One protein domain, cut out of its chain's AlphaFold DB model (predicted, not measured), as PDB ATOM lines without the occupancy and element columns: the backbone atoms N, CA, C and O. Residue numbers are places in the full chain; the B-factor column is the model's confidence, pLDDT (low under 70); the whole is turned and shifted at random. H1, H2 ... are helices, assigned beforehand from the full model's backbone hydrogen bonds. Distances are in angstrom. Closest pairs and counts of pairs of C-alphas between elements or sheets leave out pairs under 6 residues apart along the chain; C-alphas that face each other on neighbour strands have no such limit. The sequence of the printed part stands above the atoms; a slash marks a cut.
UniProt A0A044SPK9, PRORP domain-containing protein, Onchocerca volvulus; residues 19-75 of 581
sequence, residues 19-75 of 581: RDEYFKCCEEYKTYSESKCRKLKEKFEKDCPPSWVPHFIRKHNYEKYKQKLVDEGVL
ATOM      1  N   ARG A  19     171.950 156.650 196.563       90.82
ATOM      2  CA  ARG A  19     171.803 155.603 195.538       90.82
ATOM      3  C   ARG A  19     173.098 154.808 195.356       90.82
ATOM      4  O   ARG A  19     173.067 153.581 195.379       90.82
ATOM      5  N   ASP A  20     174.215 155.501 195.163       92.43
ATOM      6  CA  ASP A  20     175.505 154.873 194.866       92.43
ATOM      7  C   ASP A  20     176.047 154.114 196.088       92.43
ATOM      8  O   ASP A  20     176.552 153.001 195.947       92.43
ATOM      9  N   GLU A  21     175.852 154.648 197.302       93.86
ATOM     10  CA  GLU A  21     176.127 153.939 198.563       93.86
ATOM     11  C   GLU A  21     175.304 152.642 198.680       93.86
ATOM     12  O   GLU A  21     175.844 151.589 199.035       93.86
ATOM     13  N   TYR A  22     174.007 152.691 198.349       92.46
ATOM     14  CA  TYR A  22     173.137 151.515 198.355       92.46
ATOM     15  C   TYR A  22     173.578 150.462 197.329       92.46
ATOM     16  O   TYR A  22     173.715 149.290 197.684       92.46
ATOM     17  N   PHE A  23     173.855 150.854 196.082       89.81
ATOM     18  CA  PHE A  23     174.308 149.914 195.052       89.81
ATOM     19  C   PHE A  23     175.665 149.302 195.374       89.81
ATOM     20  O   PHE A  23     175.819 148.090 195.232       89.81
ATOM     21  N   LYS A  24     176.607 150.083 195.912       90.75
ATOM     22  CA  LYS A  24     177.890 149.559 196.395       90.75
ATOM     23  C   LYS A  24     177.692 148.462 197.445       90.75
ATOM     24  O   LYS A  24     178.310 147.405 197.348       90.75
ATOM     25  N   CYS A  25     176.777 148.667 198.394       91.09
ATOM     26  CA  CYS A  25     176.410 147.645 199.376       91.09
ATOM     27  C   CYS A  25     175.799 146.395 198.717       91.09
ATOM     28  O   CYS A  25     176.173 145.268 199.045       91.09
ATOM     29  N   CYS A  26     174.871 146.565 197.770       85.84
ATOM     30  CA  CYS A  26     174.264 145.437 197.057       85.84
ATOM     31  C   CYS A  26     175.298 144.603 196.288       85.84
ATOM     32  O   CYS A  26     175.213 143.373 196.278       85.84
ATOM     33  N   GLU A  27     176.275 145.262 195.667       84.21
ATOM     34  CA  GLU A  27     177.383 144.613 194.969       84.21
ATOM     35  C   GLU A  27     178.300 143.843 195.921       84.21
ATOM     36  O   GLU A  27     178.672 142.710 195.616       84.21
ATOM     37  N   GLU A  28     178.611 144.421 197.082       86.74
ATOM     38  CA  GLU A  28     179.457 143.802 198.102       86.74
ATOM     39  C   GLU A  28     178.820 142.528 198.673       86.74
ATOM     40  O   GLU A  28     179.446 141.469 198.709       86.74
ATOM     41  N   TYR A  29     177.541 142.592 199.055       83.09
ATOM     42  CA  TYR A  29     176.861 141.441 199.648       83.09
ATOM     43  C   TYR A  29     176.344 140.425 198.627       83.09
ATOM     44  O   TYR A  29     176.013 139.310 199.025       83.09
ATOM     45  N   LYS A  30     176.230 140.780 197.338       74.12
ATOM     46  CA  LYS A  30     175.694 139.922 196.259       74.12
ATOM     47  C   LYS A  30     174.367 139.226 196.609       74.12
ATOM     48  O   LYS A  30     174.116 138.103 196.172       74.12
ATOM     49  N   THR A  31     173.500 139.863 197.401       64.26
ATOM     50  CA  THR A  31     172.205 139.282 197.798       64.26
ATOM     51  C   THR A  31     171.044 140.210 197.473       64.26
ATOM     52  O   THR A  31     171.144 141.421 197.629       64.26
ATOM     53  N   TYR A  32     169.904 139.626 197.084       55.49
ATOM     54  CA  TYR A  32     168.636 140.357 196.974       55.49
ATOM     55  C   TYR A  32     168.053 140.705 198.349       55.49
ATOM     56  O   TYR A  32     167.119 141.494 198.449       55.49
ATOM     57  N   SER A  33     168.565 140.087 199.419       53.99
ATOM     58  CA  SER A  33     168.075 140.325 200.767       53.99
ATOM     59  C   SER A  33     168.368 141.766 201.154       53.99
ATOM     60  O   SER A  33     169.443 142.095 201.653       53.99
ATOM     61  N   GLU A  34     167.365 142.618 200.957       61.19
ATOM     62  CA  GLU A  34     167.386 144.023 201.344       61.19
ATOM     63  C   GLU A  34     167.733 144.190 202.825       61.19
ATOM     64  O   GLU A  34     168.148 145.268 203.210       61.19
ATOM     65  N   SER A  35     167.638 143.132 203.647       68.27
ATOM     66  CA  SER A  35     167.986 143.145 205.069       68.27
ATOM     67  C   SER A  35     169.393 143.673 205.367       68.27
ATOM     68  O   SER A  35     169.532 144.478 206.286       68.27
ATOM     69  N   LYS A  36     170.424 143.276 204.602       79.02
ATOM     70  CA  LYS A  36     171.814 143.694 204.876       79.02
ATOM     71  C   LYS A  36     172.070 145.148 204.487       79.02
ATOM     72  O   LYS A  36     172.726 145.873 205.225       79.02
ATOM     73  N   CYS A  37     171.474 145.597 203.384       87.61
ATOM     74  CA  CYS A  37     171.556 146.982 202.921       87.61
ATOM     75  C   CYS A  37     170.343 147.823 203.354       87.61
ATOM     76  O   CYS A  37     170.110 148.883 202.780       87.61
ATOM     77  N   ARG A  38     169.562 147.378 204.353       87.10
ATOM     78  CA  ARG A  38     168.245 147.958 204.672       87.10
ATOM     79  C   ARG A  38     168.345 149.422 205.058       87.10
ATOM     80  O   ARG A  38     167.625 150.239 204.507       87.10
ATOM     81  N   LYS A  39     169.293 149.758 205.935       90.84
ATOM     82  CA  LYS A  39     169.524 151.143 206.373       90.84
ATOM     83  C   LYS A  39     169.906 152.059 205.204       90.84
ATOM     84  O   LYS A  39     169.449 153.193 205.132       90.84
ATOM     85  N   LEU A  40     170.726 151.562 204.272       92.39
ATOM     86  CA  LEU A  40     171.096 152.307 203.064       92.39
ATOM     87  C   LEU A  40     169.920 152.420 202.093       92.39
ATOM     88  O   LEU A  40     169.755 153.459 201.466       92.39
ATOM     89  N   LYS A  41     169.074 151.388 202.011       90.48
ATOM     90  CA  LYS A  41     167.841 151.414 201.225       90.48
ATOM     91  C   LYS A  41     166.849 152.443 201.770       90.48
ATOM     92  O   LYS A  41     166.357 153.249 200.999       90.48
ATOM     93  N   GLU A  42     166.609 152.462 203.080       92.33
ATOM     94  CA  GLU A  42     165.740 153.444 203.747       92.33
ATOM     95  C   GLU A  42     166.255 154.875 203.534       92.33
ATOM     96  O   GLU A  42     165.486 155.782 203.223       92.33
ATOM     97  N   LYS A  43     167.577 155.077 203.635       93.40
ATOM     98  CA  LYS A  43     168.217 156.359 203.316       93.40
ATOM     99  C   LYS A  43     168.016 156.740 201.846       93.40
ATOM    100  O   LYS A  43     167.639 157.869 201.555       93.40
ATOM    101  N   PHE A  44     168.224 155.803 200.926       92.15
ATOM    102  CA  PHE A  44     168.002 156.003 199.496       92.15
ATOM    103  C   PHE A  44     166.531 156.328 199.173       92.15
ATOM    104  O   PHE A  44     166.269 157.252 198.408       92.15
ATOM    105  N   GLU A  45     165.575 155.642 199.805       92.24
ATOM    106  CA  GLU A  45     164.133 155.905 199.694       92.24
ATOM    107  C   GLU A  45     163.725 157.266 200.265       92.24
ATOM    108  O   GLU A  45     162.815 157.899 199.737       92.24
ATOM    109  N   LYS A  46     164.416 157.737 201.308       91.67
ATOM    110  CA  LYS A  46     164.204 159.060 201.902       91.67
ATOM    111  C   LYS A  46     164.806 160.192 201.065       91.67
ATOM    112  O   LYS A  46     164.199 161.252 200.946       91.67
ATOM    113  N   ASP A  47     166.008 159.993 200.530       89.41
ATOM    114  CA  ASP A  47     166.772 161.050 199.859       89.41
ATOM    115  C   ASP A  47     166.362 161.255 198.393       89.41
ATOM    116  O   ASP A  47     166.695 162.285 197.804       89.41
ATOM    117  N   CYS A  48     165.648 160.300 197.794       83.49
ATOM    118  CA  CYS A  48     165.225 160.341 196.398       83.49
ATOM    119  C   CYS A  48     163.702 160.422 196.239       83.49
ATOM    120  O   CYS A  48     162.959 159.901 197.069       83.49
ATOM    121  N   PRO A  49     163.204 160.976 195.116       80.05
ATOM    122  CA  PRO A  49     161.789 160.884 194.776       80.05
ATOM    123  C   PRO A  49     161.304 159.418 194.745       80.05
ATOM    124  O   PRO A  49     161.976 158.577 194.136       80.05
ATOM    125  N   PRO A  50     160.120 159.094 195.304       73.87
ATOM    126  CA  PRO A  50     159.623 157.714 195.384       73.87
ATOM    127  C   PRO A  50     159.526 156.985 194.035       73.87
ATOM    128  O   PRO A  50     159.723 155.774 193.962       73.87
ATOM    129  N   SER A  51     159.261 157.709 192.943       73.13
ATOM    130  CA  SER A  51     159.204 157.144 191.588       73.13
ATOM    131  C   SER A  51     160.585 156.821 190.998       73.13
ATOM    132  O   SER A  51     160.699 155.957 190.126       73.13
ATOM    133  N   TRP A  52     161.648 157.476 191.477       77.87
ATOM    134  CA  TRP A  52     163.010 157.321 190.959       77.87
ATOM    135  C   TRP A  52     163.707 156.088 191.517       77.87
ATOM    136  O   TRP A  52     164.450 155.426 190.795       77.87
ATOM    137  N   VAL A  53     163.445 155.748 192.778       81.70
ATOM    138  CA  VAL A  53     164.104 154.629 193.463       81.70
ATOM    139  C   VAL A  53     163.900 153.304 192.713       81.70
ATOM    140  O   VAL A  53     164.901 152.697 192.318       81.70
ATOM    141  N   PRO A  54     162.664 152.870 192.377       75.55
ATOM    142  CA  PRO A  54     162.466 151.662 191.580       75.55
ATOM    143  C   PRO A  54     163.114 151.744 190.196       75.55
ATOM    144  O   PRO A  54     163.650 150.747 189.713       75.55
ATOM    145  N   HIS A  55     163.074 152.914 189.550       72.49
ATOM    146  CA  HIS A  55     163.680 153.115 188.234       72.49
ATOM    147  C   HIS A  55     165.199 152.918 188.277       72.49
ATOM    148  O   HIS A  55     165.729 152.159 187.467       72.49
ATOM    149  N   PHE A  56     165.892 153.526 189.241       82.45
ATOM    150  CA  PHE A  56     167.336 153.368 189.396       82.45
ATOM    151  C   PHE A  56     167.726 151.927 189.693       82.45
ATOM    152  O   PHE A  56     168.664 151.433 189.076       82.45
ATOM    153  N   ILE A  57     167.006 151.233 190.581       83.07
ATOM    154  CA  ILE A  57     167.320 149.832 190.896       83.07
ATOM    155  C   ILE A  57     167.148 148.957 189.648       83.07
ATOM    156  O   ILE A  57     168.013 148.135 189.348       83.07
ATOM    157  N   ARG A  58     166.068 149.152 188.874       73.53
ATOM    158  CA  ARG A  58     165.878 148.433 187.601       73.53
ATOM    159  C   ARG A  58     166.996 148.729 186.613       73.53
ATOM    160  O   ARG A  58     167.525 147.792 186.024       73.53
ATOM    161  N   LYS A  59     167.346 150.005 186.439       75.92
ATOM    162  CA  LYS A  59     168.409 150.440 185.529       75.92
ATOM    163  C   LYS A  59     169.745 149.801 185.904       75.92
ATOM    164  O   LYS A  59     170.366 149.178 185.054       75.92
ATOM    165  N   HIS A  60     170.119 149.867 187.179       80.69
ATOM    166  CA  HIS A  60     171.345 149.265 187.693       80.69
ATOM    167  C   HIS A  60     171.382 147.745 187.473       80.69
ATOM    168  O   HIS A  60     172.341 147.220 186.911       80.69
ATOM    169  N   ASN A  61     170.311 147.028 187.835       78.01
ATOM    170  CA  ASN A  61     170.216 145.580 187.620       78.01
ATOM    171  C   ASN A  61     170.322 145.209 186.134       78.01
ATOM    172  O   ASN A  61     170.949 144.215 185.775       78.01
ATOM    173  N   TYR A  62     169.715 146.015 185.266       73.17
ATOM    174  CA  TYR A  62     169.754 145.814 183.825       73.17
ATOM    175  C   TYR A  62     171.150 146.063 183.239       73.17
ATOM    176  O   TYR A  62     171.614 145.272 182.422       73.17
ATOM    177  N   GLU A  63     171.853 147.104 183.686       75.64
ATOM    178  CA  GLU A  63     173.248 147.369 183.308       75.64
ATOM    179  C   GLU A  63     174.180 146.244 183.773       75.64
ATOM    180  O   GLU A  63     174.996 145.763 182.990       75.64
ATOM    181  N   LYS A  64     174.002 145.731 184.996       80.17
ATOM    182  CA  LYS A  64     174.750 144.560 185.484       80.17
ATOM    183  C   LYS A  64     174.453 143.300 184.680       80.17
ATOM    184  O   LYS A  64     175.364 142.527 184.399       80.17
ATOM    185  N   TYR A  65     173.197 143.085 184.298       76.10
ATOM    186  CA  TYR A  65     172.835 141.966 183.435       76.10
ATOM    187  C   TYR A  65     173.487 142.088 182.054       76.10
ATOM    188  O   TYR A  65     174.066 141.118 181.578       76.10
ATOM    189  N   LYS A  66     173.472 143.281 181.449       72.77
ATOM    190  CA  LYS A  66     174.175 143.555 180.188       72.77
ATOM    191  C   LYS A  66     175.671 143.294 180.291       72.77
ATOM    192  O   LYS A  66     176.212 142.630 179.419       72.77
ATOM    193  N   GLN A  67     176.313 143.774 181.354       75.72
ATOM    194  CA  GLN A  67     177.731 143.510 181.576       75.72
ATOM    195  C   GLN A  67     177.991 142.005 181.653       75.72
ATOM    196  O   GLN A  67     178.856 141.505 180.950       75.72
ATOM    197  N   LYS A  68     177.167 141.263 182.404       75.47
ATOM    198  CA  LYS A  68     177.286 139.804 182.492       75.47
ATOM    199  C   LYS A  68     177.113 139.105 181.138       75.47
ATOM    200  O   LYS A  68     177.813 138.140 180.869       75.47
ATOM    201  N   LEU A  69     176.204 139.584 180.287       71.42
ATOM    202  CA  LEU A  69     176.054 139.071 178.922       71.42
ATOM    203  C   LEU A  69     177.340 139.281 178.110       71.42
ATOM    204  O   LEU A  69     177.802 138.343 177.467       71.42
ATOM    205  N   VAL A  70     177.934 140.475 178.181       73.17
ATOM    206  CA  VAL A  70     179.201 140.795 177.503       73.17
ATOM    207  C   VAL A  70     180.349 139.933 178.036       73.17
ATOM    208  O   VAL A  70     181.072 139.342 177.236       73.17
ATOM    209  N   ASP A  71     180.475 139.795 179.358       73.64
ATOM    210  CA  ASP A  71     181.498 138.960 180.008       73.64
ATOM    211  C   ASP A  71     181.377 137.481 179.593       73.64
ATOM    212  O   ASP A  71     182.375 136.776 179.469       73.64
ATOM    213  N   GLU A  72     180.150 137.006 179.348       71.25
ATOM    214  CA  GLU A  72     179.862 135.646 178.879       71.25
ATOM    215  C   GLU A  72     179.874 135.520 177.332       71.25
ATOM    216  O   GLU A  72     179.448 134.496 176.793       71.25
ATOM    217  N   GLY A  73     180.371 136.536 176.607       67.86
ATOM    218  CA  GLY A  73     180.617 136.503 175.155       67.86
ATOM    219  C   GLY A  73     179.420 136.856 174.260       67.86
ATOM    220  O   GLY A  73     179.456 136.627 173.050       67.86
ATOM    221  N   VAL A  74     178.342 137.408 174.820       65.02
ATOM    222  CA  VAL A  74     177.152 137.832 174.069       65.02
ATOM    223  C   VAL A  74     177.368 139.249 173.523       65.02
ATOM    224  O   VAL A  74     177.494 140.210 174.281       65.02
ATOM    225  N   LEU A  75     177.345 139.408 172.197       60.75
ATOM    226  CA  LEU A  75     177.415 140.721 171.547       60.75
ATOM    227  C   LEU A  75     176.074 141.461 171.661       60.75
ATOM    228  O   LEU A  75     175.049 141.000 171.159       60.75
TER     229      LEU A  75
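This is residues 19 to 75 of the 581 residues of the protein "PRORP domain-containing protein" of Onchocerca volvulus (UniProt A0A044SPK9). One long helix, H3, makes most of the length of this domain, and beside its first part sits a helical hairpin of two shorter helices, H1 and H2. The far end of H3 sticks out, with residues 67 to 73 standing free. The printed part has 57 residues with three named helices, in the order H1, H2, H3, and no named strand; the class is all helix. It is elongated, spanning 38 by 23 by 15 A, and only just loose, close to compact, with a radius of gyration of the C-alphas of 12.6 A.

Begin with H3, residues 52 to 71, which touches no helix. Look at Val 53 for its approach to H2, residues 38 to 47: H2 and H3 are close but not clearly touching, with 2 pairs of C-alphas within 8 A, and their closest C-alphas, those of Glu 45 and Val 53, are 6.4 A apart. These two helices run opposite ways at a steep tilt of 58 degrees. At Phe 56, H3 is close to but not clearly touching H1, residues 19 to 29, where the closest C-alphas, those of Arg 19 and Phe 56, are 7.9 A apart. H1 and H3 run the same way at a steep tilt of 47 degrees. H1 and H2 touch, their closest C-alphas, those of Tyr 22 and Leu 40, being 5.2 A apart. They form a helical hairpin, opposite ways at a shallow tilt of 14 degrees. In H1, H2 and H3 every O i to N i+4 pair is within hydrogen-bond range.

Find C-alpha 52 at (163.010, 157.321, 190.959); from there H3 runs 28.3 A to C-alpha 71 at (181.498, 138.960, 180.008). H1 begins at C-alpha 19, at (171.803, 155.603, 195.538), and measures 15.6 A to C-alpha 29. H2 measures 14.0 A from C-alpha 38 to C-alpha 47.

The C-alphas farthest apart, those of Lys 46 and Gly 73, are 38.6 A apart. The printed part has no cut; the link from H2 to H3 is tight and that from H1 to H2 is short. The mean pLDDT of the printed part is 79.7, and it is under 70 in residues 31 to 35 and 73 to 75.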